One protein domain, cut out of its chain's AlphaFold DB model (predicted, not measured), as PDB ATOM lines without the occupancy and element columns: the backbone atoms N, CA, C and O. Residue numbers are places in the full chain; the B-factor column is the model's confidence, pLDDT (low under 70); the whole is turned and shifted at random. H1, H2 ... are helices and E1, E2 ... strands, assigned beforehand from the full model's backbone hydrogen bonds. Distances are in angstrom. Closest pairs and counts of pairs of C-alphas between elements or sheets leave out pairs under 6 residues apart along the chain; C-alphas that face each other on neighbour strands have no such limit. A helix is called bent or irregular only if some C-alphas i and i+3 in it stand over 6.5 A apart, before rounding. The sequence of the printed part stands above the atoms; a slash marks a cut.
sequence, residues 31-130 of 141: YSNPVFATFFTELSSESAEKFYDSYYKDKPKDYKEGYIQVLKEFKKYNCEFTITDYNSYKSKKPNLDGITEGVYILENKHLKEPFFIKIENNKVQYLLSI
ATOM      1  N   TYR A  31       8.458 -32.410  24.135       84.56
ATOM      2  CA  TYR A  31       9.495 -33.385  23.818       84.56
ATOM      3  C   TYR A  31       9.274 -33.957  22.417       84.56
ATOM      4  O   TYR A  31       8.164 -34.362  22.077       84.56
ATOM      5  N   SER A  32      10.332 -34.005  21.604       84.94
ATOM      6  CA  SER A  32      10.280 -34.568  20.247       84.94
ATOM      7  C   SER A  32      10.137 -36.093  20.246       84.94
ATOM      8  O   SER A  32       9.495 -36.651  19.361       84.94
ATOM      9  N   ASN A  33      10.708 -36.771  21.243       88.44
ATOM     10  CA  ASN A  33      10.530 -38.207  21.426       88.44
ATOM     11  C   ASN A  33       9.164 -38.482  22.092       88.44
ATOM     12  O   ASN A  33       8.933 -38.000  23.208       88.44
ATOM     13  N   PRO A  34       8.280 -39.281  21.461       91.44
ATOM     14  CA  PRO A  34       6.937 -39.540  21.975       91.44
ATOM     15  C   PRO A  34       6.940 -40.256  23.331       91.44
ATOM     16  O   PRO A  34       6.066 -39.993  24.149       91.44
ATOM     17  N   VAL A  35       7.940 -41.099  23.615       94.12
ATOM     18  CA  VAL A  35       8.050 -41.802  24.904       94.12
ATOM     19  C   VAL A  35       8.231 -40.799  26.044       94.12
ATOM     20  O   VAL A  35       7.537 -40.887  27.055       94.12
ATOM     21  N   PHE A  36       9.107 -39.804  25.870       93.56
ATOM     22  CA  PHE A  36       9.306 -38.747  26.867       93.56
ATOM     23  C   PHE A  36       8.123 -37.790  26.941       93.56
ATOM     24  O   PHE A  36       7.740 -37.392  28.039       93.56
ATOM     25  N   ALA A  37       7.517 -37.454  25.799       92.00
ATOM     26  CA  ALA A  37       6.336 -36.602  25.768       92.00
ATOM     27  C   ALA A  37       5.198 -37.207  26.603       92.00
ATOM     28  O   ALA A  37       4.657 -36.526  27.475       92.00
ATOM     29  N   THR A  38       4.890 -38.488  26.393       94.00
ATOM     30  CA  THR A  38       3.865 -39.211  27.157       94.00
ATOM     31  C   THR A  38       4.253 -39.328  28.627       94.00
ATOM     32  O   THR A  38       3.488 -38.898  29.487       94.00
ATOM     33  N   PHE A  39       5.465 -39.810  28.921       95.25
ATOM     34  CA  PHE A  39       5.944 -40.002  30.293       95.25
ATOM     35  C   PHE A  39       5.851 -38.728  31.143       95.25
ATOM     36  O   PHE A  39       5.264 -38.740  32.225       95.25
ATOM     37  N   PHE A  40       6.398 -37.609  30.660       93.88
ATOM     38  CA  PHE A  40       6.392 -36.358  31.420       93.88
ATOM     39  C   PHE A  40       5.019 -35.693  31.467       93.88
ATOM     40  O   PHE A  40       4.703 -35.041  32.462       93.88
ATOM     41  N   THR A  41       4.183 -35.876  30.440       92.44
ATOM     42  CA  THR A  41       2.796 -35.395  30.470       92.44
ATOM     43  C   THR A  41       2.015 -36.105  31.568       92.44
ATOM     44  O   THR A  41       1.454 -35.431  32.433       92.44
ATOM     45  N   GLU A  42       2.041 -37.438  31.593       93.81
ATOM     46  CA  GLU A  42       1.357 -38.245  32.609       93.81
ATOM     47  C   GLU A  42       1.893 -37.950  34.020       93.81
ATOM     48  O   GLU A  42       1.119 -37.655  34.937       93.81
ATOM     49  N   LEU A  43       3.222 -37.908  34.189       94.88
ATOM     50  CA  LEU A  43       3.846 -37.553  35.466       94.88
ATOM     51  C   LEU A  43       3.455 -36.144  35.925       94.88
ATOM     52  O   LEU A  43       3.295 -35.902  37.123       94.88
ATOM     53  N   SER A  44       3.306 -35.184  35.009       91.50
ATOM     54  CA  SER A  44       2.907 -33.822  35.373       91.50
ATOM     55  C   SER A  44       1.475 -33.759  35.920       91.50
ATOM     56  O   SER A  44       1.238 -33.001  36.864       91.50
ATOM     57  N   SER A  45       0.563 -34.598  35.409       90.75
ATOM     58  CA  SER A  45      -0.861 -34.615  35.774       90.75
ATOM     59  C   SER A  45      -1.198 -35.329  37.086       90.75
ATOM     60  O   SER A  45      -2.277 -35.103  37.632       90.75
ATOM     61  N   GLU A  46      -0.300 -36.155  37.622       93.25
ATOM     62  CA  GLU A  46      -0.568 -36.983  38.809       93.25
ATOM     63  C   GLU A  46       0.413 -36.714  39.958       93.25
ATOM     64  O   GLU A  46       1.427 -36.038  39.788       93.25
ATOM     65  N   SER A  47       0.145 -37.231  41.164       95.94
ATOM     66  CA  SER A  47       1.190 -37.278  42.198       95.94
ATOM     67  C   SER A  47       2.248 -38.322  41.829       95.94
ATOM     68  O   SER A  47       1.953 -39.275  41.110       95.94
ATOM     69  N   ALA A  48       3.476 -38.168  42.332       93.50
ATOM     70  CA  ALA A  48       4.559 -39.109  42.039       93.50
ATOM     71  C   ALA A  48       4.224 -40.541  42.496       93.50
ATOM     72  O   ALA A  48       4.563 -41.501  41.815       93.50
ATOM     73  N   GLU A  49       3.524 -40.680  43.624       95.12
ATOM     74  CA  GLU A  49       3.060 -41.957  44.163       95.12
ATOM     75  C   GLU A  49       2.020 -42.617  43.254       95.12
ATOM     76  O   GLU A  49       2.171 -43.786  42.909       95.12
ATOM     77  N   LYS A  50       0.992 -41.865  42.828       96.44
ATOM     78  CA  LYS A  50      -0.059 -42.383  41.940       96.44
ATOM     79  C   LYS A  50       0.509 -42.796  40.591       96.44
ATOM     80  O   LYS A  50       0.219 -43.894  40.127       96.44
ATOM     81  N   PHE A  51       1.371 -41.950  40.033       95.75
ATOM     82  CA  PHE A  51       2.062 -42.241  38.789       95.75
ATOM     83  C   PHE A  51       2.943 -43.486  38.922       95.75
ATOM     84  O   PHE A  51       2.955 -44.329  38.035       95.75
ATOM     85  N   TYR A  52       3.666 -43.648  40.036       93.00
ATOM     86  CA  TYR A  52       4.455 -44.858  40.262       93.00
ATOM     87  C   TYR A  52       3.574 -46.110  40.300       93.00
ATOM     88  O   TYR A  52       3.864 -47.083  39.607       93.00
ATOM     89  N   ASP A  53       2.495 -46.081  41.084       93.06
ATOM     90  CA  ASP A  53       1.626 -47.242  41.280       93.06
ATOM     91  C   ASP A  53       0.914 -47.664  39.983       93.06
ATOM     92  O   ASP A  53       0.650 -48.850  39.791       93.06
ATOM     93  N   SER A  54       0.639 -46.727  39.067       94.00
ATOM     94  CA  SER A  54       0.052 -47.021  37.754       94.00
ATOM     95  C   SER A  54       1.106 -47.411  36.708       94.00
ATOM     96  O   SER A  54       0.962 -48.424  36.016       94.00
ATOM     97  N   TYR A  55       2.190 -46.641  36.602       93.94
ATOM     98  CA  TYR A  55       3.188 -46.765  35.542       93.94
ATOM     99  C   TYR A  55       4.213 -47.872  35.816       93.94
ATOM    100  O   TYR A  55       4.654 -48.539  34.882       93.94
ATOM    101  N   TYR A  56       4.565 -48.130  37.076       89.75
ATOM    102  CA  TYR A  56       5.567 -49.121  37.493       89.75
ATOM    103  C   TYR A  56       4.971 -50.268  38.321       89.75
ATOM    104  O   TYR A  56       5.686 -50.909  39.086       89.75
ATOM    105  N   LYS A  57       3.679 -50.572  38.136       88.62
ATOM    106  CA  LYS A  57       2.928 -51.595  38.891       88.62
ATOM    107  C   LYS A  57       3.607 -52.975  38.988       88.62
ATOM    108  O   LYS A  57       3.419 -53.675  39.978       88.62
ATOM    109  N   ASP A  58       4.384 -53.350  37.971       85.56
ATOM    110  CA  ASP A  58       5.030 -54.662  37.853       85.56
ATOM    111  C   ASP A  58       6.482 -54.666  38.383       85.56
ATOM    112  O   ASP A  58       7.164 -55.689  38.320       85.56
ATOM    113  N   LYS A  59       6.997 -53.529  38.879       82.25
ATOM    114  CA  LYS A  59       8.360 -53.434  39.427       82.25
ATOM    115  C   LYS A  59       8.417 -53.951  40.876       82.25
ATOM    116  O   LYS A  59       7.440 -53.817  41.615       82.25
ATOM    117  N   PRO A  60       9.565 -54.499  41.323       78.06
ATOM    118  CA  PRO A  60       9.741 -54.917  42.712       78.06
ATOM    119  C   PRO A  60       9.539 -53.760  43.697       78.06
ATOM    120  O   PRO A  60       9.980 -52.633  43.455       78.06
ATOM    121  N   LYS A  61       8.900 -54.056  44.835       80.25
ATOM    122  CA  LYS A  61       8.555 -53.056  45.861       80.25
ATOM    123  C   LYS A  61       9.777 -52.399  46.498       80.25
ATOM    124  O   LYS A  61       9.684 -51.238  46.883       80.25
ATOM    125  N   ASP A  62      10.907 -53.099  46.547       78.25
ATOM    126  CA  ASP A  62      12.144 -52.618  47.174       78.25
ATOM    127  C   ASP A  62      12.685 -51.340  46.510       78.25
ATOM    128  O   ASP A  62      13.354 -50.533  47.148       78.25
ATOM    129  N   TYR A  63      12.322 -51.088  45.247       75.62
ATOM    130  CA  TYR A  63      12.737 -49.896  44.501       75.62
ATOM    131  C   TYR A  63      11.710 -48.758  44.522       75.62
ATOM    132  O   TYR A  63      11.980 -47.671  44.000       75.62
ATOM    133  N   LYS A  64      10.527 -48.980  45.113       84.69
ATOM    134  CA  LYS A  64       9.396 -48.042  45.071       84.69
ATOM    135  C   LYS A  64       9.766 -46.660  45.588       84.69
ATOM    136  O   LYS A  64       9.528 -45.660  44.910       84.69
ATOM    137  N   GLU A  65      10.366 -46.595  46.771       84.62
ATOM    138  CA  GLU A  65      10.700 -45.319  47.404       84.62
ATOM    139  C   GLU A  65      11.740 -44.532  46.603       84.62
ATOM    140  O   GLU A  65      11.585 -43.322  46.418       84.62
ATOM    141  N   GLY A  66      12.751 -45.219  46.062       82.56
ATOM    142  CA  GLY A  66      13.780 -44.608  45.222       82.56
ATOM    143  C   GLY A  66      13.200 -44.008  43.942       82.56
ATOM    144  O   GLY A  66      13.468 -42.851  43.618       82.56
ATOM    145  N   TYR A  67      12.331 -44.747  43.249       86.38
ATOM    146  CA  TYR A  67      11.673 -44.253  42.037       86.38
ATOM    147  C   TYR A  67      10.773 -43.060  42.349       86.38
ATOM    148  O   TYR A  67      10.847 -42.042  41.663       86.38
ATOM    149  N   ILE A  68       9.968 -43.137  43.412       89.31
ATOM    150  CA  ILE A  68       9.111 -42.024  43.835       89.31
ATOM    151  C   ILE A  68       9.946 -40.780  44.166       89.31
ATOM    152  O   ILE A  68       9.546 -39.676  43.797       89.31
ATOM    153  N   GLN A  69      11.108 -40.924  44.815       87.25
ATOM    154  CA  GLN A  69      12.012 -39.795  45.062       87.25
ATOM    155  C   GLN A  69      12.502 -39.150  43.761       87.25
ATOM    156  O   GLN A  69      12.435 -37.928  43.632       87.25
ATOM    157  N   VAL A  70      12.931 -39.946  42.777       87.75
ATOM    158  CA  VAL A  70      13.360 -39.420  41.471       87.75
ATOM    159  C   VAL A  70      12.206 -38.715  40.752       87.75
ATOM    160  O   VAL A  70      12.371 -37.599  40.264       87.75
ATOM    161  N   LEU A  71      11.008 -39.306  40.754       91.25
ATOM    162  CA  LEU A  71       9.808 -38.703  40.165       91.25
ATOM    163  C   LEU A  71       9.436 -37.372  40.840       91.25
ATOM    164  O   LEU A  71       9.052 -36.416  40.163       91.25
ATOM    165  N   LYS A  72       9.580 -37.268  42.168       91.12
ATOM    166  CA  LYS A  72       9.391 -36.006  42.905       91.12
ATOM    167  C   LYS A  72      10.409 -34.949  42.490       91.12
ATOM    168  O   LYS A  72      10.023 -33.799  42.279       91.12
ATOM    169  N   GLU A  73      11.676 -35.324  42.327       89.19
ATOM    170  CA  GLU A  73      12.697 -34.410  41.810       89.19
ATOM    171  C   GLU A  73      12.368 -33.974  40.375       89.19
ATOM    172  O   GLU A  73      12.407 -32.781  40.087       89.19
ATOM    173  N   PHE A  74      11.915 -34.869  39.491       91.00
ATOM    174  CA  PHE A  74      11.464 -34.472  38.150       91.00
ATOM    175  C   PHE A  74      10.370 -33.404  38.196       91.00
ATOM    176  O   PHE A  74      10.455 -32.392  37.496       91.00
ATOM    177  N   LYS A  75       9.376 -33.575  39.074       91.81
ATOM    178  CA  LYS A  75       8.301 -32.592  39.260       91.81
ATOM    179  C   LYS A  75       8.798 -31.257  39.819       91.81
ATOM    180  O   LYS A  75       8.309 -30.216  39.391       91.81
ATOM    181  N   LYS A  76       9.778 -31.257  40.726       90.94
ATOM    182  CA  LYS A  76      10.407 -30.036  41.266       90.94
ATOM    183  C   LYS A  76      11.053 -29.183  40.168       90.94
ATOM    184  O   LYS A  76      11.007 -27.957  40.243       90.94
ATOM    185  N   TYR A  77      11.575 -29.819  39.120       89.25
ATOM    186  CA  TYR A  77      12.090 -29.150  37.919       89.25
ATOM    187  C   TYR A  77      11.021 -28.938  36.834       89.25
ATOM    188  O   TYR A  77      11.356 -28.732  35.676       89.25
ATOM    189  N   ASN A  78       9.730 -28.979  37.190       89.38
ATOM    190  CA  ASN A  78       8.583 -28.868  36.277       89.38
ATOM    191  C   ASN A  78       8.607 -29.867  35.111       89.38
ATOM    192  O   ASN A  78       7.988 -29.615  34.083       89.38
ATOM    193  N   CYS A  79       9.299 -30.999  35.263       87.69
ATOM    194  CA  CYS A  79       9.536 -31.939  34.174       87.69
ATOM    195  C   CYS A  79      10.165 -31.268  32.940       87.69
ATOM    196  O   CYS A  79       9.831 -31.651  31.824       87.69
ATOM    197  N   GLU A  80      11.033 -30.270  33.126       89.81
ATOM    198  CA  GLU A  80      11.753 -29.563  32.060       89.81
ATOM    199  C   GLU A  80      13.198 -30.068  32.000       89.81
ATOM    200  O   GLU A  80      14.014 -29.743  32.863       89.81
ATOM    201  N   PHE A  81      13.527 -30.879  30.996       91.25
ATOM    202  CA  PHE A  81      14.843 -31.501  30.860       91.25
ATOM    203  C   PHE A  81      15.374 -31.400  29.434       91.25
ATOM    204  O   PHE A  81      14.640 -31.592  28.466       91.25
ATOM    205  N   THR A  82      16.671 -31.157  29.296       92.06
ATOM    206  CA  THR A  82      17.389 -31.488  28.064       92.06
ATOM    207  C   THR A  82      17.678 -32.979  28.099       92.06
ATOM    208  O   THR A  82      18.283 -33.463  29.053       92.06
ATOM    209  N   ILE A  83      17.220 -33.706  27.082       92.75
ATOM    210  CA  ILE A  83      17.374 -35.158  27.005       92.75
ATOM    211  C   ILE A  83      18.352 -35.491  25.891       92.75
ATOM    212  O   ILE A  83      18.108 -35.155  24.733       92.75
ATOM    213  N   THR A  84      19.433 -36.175  26.245       92.94
ATOM    214  CA  THR A  84      20.491 -36.551  25.306       92.94
ATOM    215  C   THR A  84      20.705 -38.055  25.347       92.94
ATOM    216  O   THR A  84      20.744 -38.644  26.424       92.94
ATOM    217  N   ASP A  85      20.850 -38.687  24.184       91.94
ATOM    218  CA  ASP A  85      21.244 -40.096  24.112       91.94
ATOM    219  C   ASP A  85      22.616 -40.288  24.773       91.94
ATOM    220  O   ASP A  85      23.553 -39.524  24.507       91.94
ATOM    221  N   TYR A  86      22.737 -41.303  25.631       90.50
ATOM    222  CA  TYR A  86      23.947 -41.541  26.409       90.50
ATOM    223  C   TYR A  86      25.181 -41.687  25.517       90.50
ATOM    224  O   TYR A  86      26.217 -41.101  25.827       90.50
ATOM    225  N   ASN A  87      25.099 -42.405  24.395       89.38
ATOM    226  CA  ASN A  87      26.237 -42.637  23.502       89.38
ATOM    227  C   ASN A  87      26.641 -41.364  22.745       89.38
ATOM    228  O   ASN A  87      27.826 -41.154  22.488       89.38
ATOM    229  N   SER A  88      25.689 -40.469  22.478       92.56
ATOM    230  CA  SER A  88      25.940 -39.155  21.866       92.56
ATOM    231  C   SER A  88      26.441 -38.077  22.843       92.56
ATOM    232  O   SER A  88      26.923 -37.022  22.415       92.56
ATOM    233  N   TYR A  89      26.336 -38.318  24.154       90.56
ATOM    234  CA  TYR A  89      26.672 -37.332  25.177       90.56
ATOM    235  C   TYR A  89      28.185 -37.113  25.287       90.56
ATOM    236  O   TYR A  89      28.951 -38.060  25.502       90.56
ATOM    237  N   LYS A  90      28.598 -35.846  25.146       87.81
ATOM    238  CA  LYS A  90      30.005 -35.431  25.009       87.81
ATOM    239  C   LYS A  90      30.681 -35.051  26.327       87.81
ATOM    240  O   LYS A  90      31.908 -35.037  26.386       87.81
ATOM    241  N   SER A  91      29.911 -34.709  27.356       83.75
ATOM    242  CA  SER A  91      30.461 -34.321  28.658       83.75
ATOM    243  C   SER A  91      30.849 -35.549  29.483       83.75
ATOM    244  O   SER A  91      30.571 -36.694  29.118       83.75
ATOM    245  N   LYS A  92      31.497 -35.310  30.628       81.00
ATOM    246  CA  LYS A  92      31.837 -36.373  31.576       81.00
ATOM    247  C   LYS A  92      30.557 -37.089  32.026       81.00
ATOM    248  O   LYS A  92      29.667 -36.464  32.589       81.00
ATOM    249  N   LYS A  93      30.501 -38.397  31.796       78.31
ATOM    250  CA  LYS A  93      29.429 -39.305  32.224       78.31
ATOM    251  C   LYS A  93      30.045 -40.485  32.986       78.31
ATOM    252  O   LYS A  93      31.217 -40.788  32.737       78.31
ATOM    253  N   PRO A  94      29.335 -41.107  33.943       72.56
ATOM    254  CA  PRO A  94      29.822 -42.341  34.557       72.56
ATOM    255  C   PRO A  94      29.946 -43.427  33.493       72.56
ATOM    256  O   PRO A  94      29.184 -43.418  32.531       72.56
ATOM    257  N   ASN A  95      30.873 -44.364  33.680       73.25
ATOM    258  CA  ASN A  95      30.861 -45.574  32.874       73.25
ATOM    259  C   ASN A  95      29.722 -46.465  33.375       73.25
ATOM    260  O   ASN A  95      29.663 -46.762  34.567       73.25
ATOM    261  N   LEU A  96      28.810 -46.831  32.483       73.94
ATOM    262  CA  LEU A  96      27.767 -47.803  32.771       73.94
ATOM    263  C   LEU A  96      28.259 -49.159  32.277       73.94
ATOM    264  O   LEU A  96      28.553 -49.306  31.091       73.94
ATOM    265  N   ASP A  97      28.352 -50.130  33.178       64.69
ATOM    266  CA  ASP A  97      28.630 -51.509  32.798       64.69
ATOM    267  C   ASP A  97      27.341 -52.102  32.202       64.69
ATOM    268  O   ASP A  97      26.320 -52.183  32.881       64.69
ATOM    269  N   GLY A  98      27.352 -52.449  30.909       69.62
ATOM    270  CA  GLY A  98      26.213 -53.082  30.228       69.62
ATOM    271  C   GLY A  98      25.787 -52.422  28.912       69.62
ATOM    272  O   GLY A  98      26.531 -51.664  28.290       69.62
ATOM    273  N   ILE A  99      24.570 -52.753  28.460       77.50
ATOM    274  CA  ILE A  99      23.992 -52.229  27.214       77.50
ATOM    275  C   ILE A  99      23.495 -50.801  27.456       77.50
ATOM    276  O   ILE A  99      22.512 -50.579  28.165       77.50
ATOM    277  N   THR A 100      24.164 -49.837  26.826       85.12
ATOM    278  CA  THR A 100      23.843 -48.403  26.917       85.12
ATOM    279  C   THR A 100      22.806 -47.945  25.891       85.12
ATOM    280  O   THR A 100      22.403 -46.782  25.895       85.12
ATOM    281  N   GLU A 101      22.370 -48.834  24.996       88.31
ATOM    282  CA  GLU A 101      21.291 -48.547  24.056       88.31
ATOM    283  C   GLU A 101      19.990 -48.235  24.807       88.31
ATOM    284  O   GLU A 101      19.637 -48.888  25.792       88.31
ATOM    285  N   GLY A 102      19.299 -47.183  24.363       89.12
ATOM    286  CA  GLY A 102      18.086 -46.699  25.017       89.12
ATOM    287  C   GLY A 102      18.333 -45.995  26.354       89.12
ATOM    288  O   GLY A 102      17.362 -45.646  27.026       89.12
ATOM    289  N   VAL A 103      19.588 -45.762  26.756       90.12
ATOM    290  CA  VAL A 103      19.922 -44.945  27.931       90.12
ATOM    291  C   VAL A 103      20.033 -43.478  27.524       90.12
ATOM    292  O   VAL A 103      20.715 -43.122  26.566       90.12
ATOM    293  N   TYR A 104      19.389 -42.610  28.295       91.69
ATOM    294  CA  TYR A 104      19.360 -41.173  28.076       91.69
ATOM    295  C   TYR A 104      19.761 -40.420  29.338       91.69
ATOM    296  O   TYR A 104      19.493 -40.853  30.458       91.69
ATOM    297  N   ILE A 105      20.380 -39.265  29.126       90.75
ATOM    298  CA  ILE A 105      20.851 -38.343  30.152       90.75
ATOM    299  C   ILE A 105      19.919 -37.138  30.179       90.75
ATOM    300  O   ILE A 105      19.643 -36.535  29.141       90.75
ATOM    301  N   LEU A 106      19.429 -36.813  31.372       91.44
ATOM    302  CA  LEU A 106      18.489 -35.733  31.646       91.44
ATOM    303  C   LEU A 106      19.197 -34.623  32.407       91.44
ATOM    304  O   LEU A 106      19.577 -34.792  33.567       91.44
ATOM    305  N   GLU A 107      19.312 -33.468  31.767       90.69
ATOM    306  CA  GLU A 107      19.947 -32.281  32.326       90.69
ATOM    307  C   GLU A 107      18.924 -31.173  32.569       90.69
ATOM    308  O   GLU A 107      18.003 -30.956  31.783       90.69
ATOM    309  N   ASN A 108      19.121 -30.416  33.643       90.56
ATOM    310  CA  ASN A 108      18.427 -29.157  33.892       90.56
ATOM    311  C   ASN A 108      19.457 -28.146  34.402       90.56
ATOM    312  O   ASN A 108      20.327 -28.496  35.194       90.56
ATOM    313  N   LYS A 109      19.342 -26.876  34.007       87.88
ATOM    314  CA  LYS A 109      20.249 -25.796  34.445       87.88
ATOM    315  C   LYS A 109      20.347 -25.619  35.971       87.88
ATOM    316  O   LYS A 109      21.290 -25.007  36.457       87.88
ATOM    317  N   HIS A 110      19.357 -26.104  36.720       86.44
ATOM    318  CA  HIS A 110      19.287 -26.037  38.180       86.44
ATOM    319  C   HIS A 110      19.643 -27.369  38.866       86.44
ATOM    320  O   HIS A 110      19.530 -27.475  40.091       86.44
ATOM    321  N   LEU A 111      20.046 -28.386  38.101       82.62
ATOM    322  CA  LEU A 111      20.561 -29.646  38.623       82.62
ATOM    323  C   LEU A 111      22.072 -29.578  38.799       82.62
ATOM    324  O   LEU A 111      22.785 -29.039  37.959       82.62
ATOM    325  N   LYS A 112      22.552 -30.152  39.906       80.44
ATOM    326  CA  LYS A 112      23.991 -30.345  40.129       80.44
ATOM    327  C   LYS A 112      24.530 -31.522  39.319       80.44
ATOM    328  O   LYS A 112      25.623 -31.429  38.785       80.44
ATOM    329  N   GLU A 113      23.755 -32.600  39.251       79.25
ATOM    330  CA  GLU A 113      24.102 -33.846  38.569       79.25
ATOM    331  C   GLU A 113      22.924 -34.265  37.678       79.25
ATOM    332  O   GLU A 113      21.770 -34.061  38.076       79.25
ATOM    333  N   PRO A 114      23.183 -34.826  36.485       86.12
ATOM    334  CA  PRO A 114      22.125 -35.291  35.603       86.12
ATOM    335  C   PRO A 114      21.475 -36.582  36.111       86.12
ATOM    336  O   PRO A 114      22.063 -37.356  36.872       86.12
ATOM    337  N   PHE A 115      20.262 -36.841  35.630       86.38
ATOM    338  CA  PHE A 115      19.591 -38.126  35.812       86.38
ATOM    339  C   PHE A 115      19.803 -39.029  34.605       86.38
ATOM    340  O   PHE A 115      20.033 -38.552  33.495       86.38
ATOM    341  N   PHE A 116      19.674 -40.333  34.819       85.69
ATOM    342  CA  PHE A 116      19.780 -41.330  33.763       85.69
ATOM    343  C   PHE A 116      18.466 -42.083  33.716       85.69
ATOM    344  O   PHE A 116      17.903 -42.447  34.749       85.69
ATOM    345  N   ILE A 117      17.954 -42.297  32.517       89.38
ATOM    346  CA  ILE A 117      16.753 -43.095  32.312       89.38
ATOM    347  C   ILE A 117      16.992 -44.068  31.177       89.38
ATOM    348  O   ILE A 117      17.691 -43.743  30.219       89.38
ATOM    349  N   LYS A 118      16.393 -45.249  31.273       89.50
ATOM    350  CA  LYS A 118      16.446 -46.241  30.202       89.50
ATOM    351  C   LYS A 118      15.058 -46.457  29.625       89.50
ATOM    352  O   LYS A 118      14.103 -46.705  30.367       89.50
ATOM    353  N   ILE A 119      14.962 -46.355  28.305       91.25
ATOM    354  CA  ILE A 119      13.791 -46.752  27.537       91.25
ATOM    355  C   ILE A 119      13.991 -48.180  27.048       91.25
ATOM    356  O   ILE A 119      14.980 -48.477  26.387       91.25
ATOM    357  N   GLU A 120      12.997 -49.031  27.288       89.06
ATOM    358  CA  GLU A 120      12.857 -50.312  26.593       89.06
ATOM    359  C   GLU A 120      11.377 -50.546  26.290       89.06
ATOM    360  O   GLU A 120      10.500 -50.101  27.039       89.06
ATOM    361  N   ASN A 121      11.081 -51.241  25.189       89.81
ATOM    362  CA  ASN A 121       9.708 -51.534  24.765       89.81
ATOM    363  C   ASN A 121       8.818 -50.272  24.697       89.81
ATOM    364  O   ASN A 121       7.677 -50.279  25.156       89.81
ATOM    365  N   ASN A 122       9.362 -49.172  24.153       90.69
ATOM    366  CA  ASN A 122       8.697 -47.865  24.024       90.69
ATOM    367  C   ASN A 122       8.197 -47.253  25.349       90.69
ATOM    368  O   ASN A 122       7.260 -46.455  25.353       90.69
ATOM    369  N   LYS A 123       8.823 -47.601  26.478       92.25
ATOM    370  CA  LYS A 123       8.457 -47.113  27.812       92.25
ATOM    371  C   LYS A 123       9.699 -46.728  28.611       92.25
ATOM    372  O   LYS A 123      10.734 -47.374  28.472       92.25
ATOM    373  N   VAL A 124       9.600 -45.721  29.483       91.38
ATOM    374  CA  VAL A 124      10.653 -45.445  30.476       91.38
ATOM    375  C   VAL A 124      10.628 -46.575  31.503       91.38
ATOM    376  O   VAL A 124       9.713 -46.675  32.310       91.38
ATOM    377  N   GLN A 125      11.589 -47.486  31.432       87.81
ATOM    378  CA  GLN A 125      11.600 -48.685  32.270       87.81
ATOM    379  C   GLN A 125      12.371 -48.482  33.566       87.81
ATOM    380  O   GLN A 125      12.000 -49.068  34.585       87.81
ATOM    381  N   TYR A 126      13.426 -47.668  33.522       83.56
ATOM    382  CA  TYR A 126      14.338 -47.505  34.644       83.56
ATOM    383  C   TYR A 126      14.686 -46.042  34.879       83.56
ATOM    384  O   TYR A 126      14.906 -45.283  33.930       83.56
ATOM    385  N   LEU A 127      14.752 -45.678  36.160       78.88
ATOM    386  CA  LEU A 127      15.180 -44.376  36.657       78.88
ATOM    387  C   LEU A 127      16.449 -44.574  37.495       78.88
ATOM    388  O   LEU A 127      16.425 -45.275  38.502       78.88
ATOM    389  N   LEU A 128      17.548 -43.951  37.085       70.62
ATOM    390  CA  LEU A 128      18.854 -44.044  37.728       70.62
ATOM    391  C   LEU A 128      19.222 -42.654  38.271       70.62
ATOM    392  O   LEU A 128      19.404 -41.698  37.509       70.62
ATOM    393  N   SER A 129      19.323 -42.514  39.597       55.25
ATOM    394  CA  SER A 129      19.841 -41.282  40.208       55.25
ATOM    395  C   SER A 129      21.360 -41.352  40.327       55.25
ATOM    396  O   SER A 129      21.865 -42.299  40.930       55.25
ATOM    397  N   ILE A 130      22.089 -40.334  39.862       51.09
ATOM    398  CA  ILE A 130      23.492 -40.172  40.253       51.09
ATOM    399  C   ILE A 130      23.563 -39.393  41.560       51.09
ATOM    400  O   ILE A 130      23.261 -38.205  41.625       51.09
TER     401      ILE A 130
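Overview. This is residues 31 to 130 of the 141 residues of an uncharacterized protein of Chryseobacterium sp. AG844 (UniProt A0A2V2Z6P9). A strongly twisted sheet of four strands, E1 to E4, has three helices gathered at one end of the domain and a long loop, residues 86 to 102, at the other. H3, the longest helix, crosses over the E4 part of the sheet, H2 packs on H3 away from the sheet, and H1 grazes the sheet with its residues 34 to 39. The printed part has 100 residues, with three named helices and then four named strands along the chain; the class is mixed, helices and strands. The sheet, in the order E1 E2 E3 E4, is antiparallel throughout. The whole is compact, with a radius of gyration of the C-alphas of 13.0 A, and rounded, spanning 35 by 28 by 25 A.

Arrangement. Strands E1, residues 82 to 85, E2, residues 103 to 107, E3, residues 115 to 120, and E4, residues 123 to 129, form a meander, each strand the antiparallel neighbour of the one before, and each consecutive pair is a hairpin. E1 and E4 are the edge strands. Within hydrogen-bond range are N 84 and O 105 of E1 and E2, 2.9 A, N 104 and O 117 of E2 and E3, 2.8 A, and N 128 and O 116 of E4 and E3, 2.8 A. H3, residues 61 to 76, is on the sheet at a height over the sheet of 8.6 A, over E3 and E4; it runs across the strands, at 84 degrees to E4 on the local plane, a plane fitted to just 6 C-alphas. Its closest C-alphas to E4 are those of Tyr 67 and Leu 127, 6.4 A apart. H2, residues 48 to 55, is not on the sheet; it touches H3 at a steep tilt of 59 degrees, opposite ways, with the C-alphas of Ala 48 and Leu 71 closest at 5.6 A. H1, residues 34 to 45, only grazes the sheet, where the C-alphas of Val 35 and Lys 123 are its closest to E4, 6.1 A. With its residues 43 to 44 alone H1 only just touches H3, with 3 pairs of C-alphas within 8 A, the closest Ser 44 and Lys 75 at 6.8 A; their lines are about perpendicular, at 85 degrees. Every O i to N i+4 pair is within hydrogen-bond range in H1 and H2, and 10 of 12 in H3.

Along the chain. H1 begins at C-alpha 34, (6.937, -39.540, 21.975), and is 16.6 A long; H2 is 10.1 A. H3 is 23.5 A long and irregular, with C-alphas 62 and 65 lying 7.4 A apart. E1 is 10.2 A, E2 13.4 A, E3 16.7 A and E4 17.8 A, ending at C-alpha 129, (19.841, -41.282, 40.208).

Size, cuts and confidence. The C-alphas farthest apart, those of Lys 50 and Lys 90, are 35.2 A apart. The printed part has no cut, and E1 to E2 is the long link. Mean pLDDT of the printed part is 87.0; residues 97 to 98 and 129 to 130 are under 70.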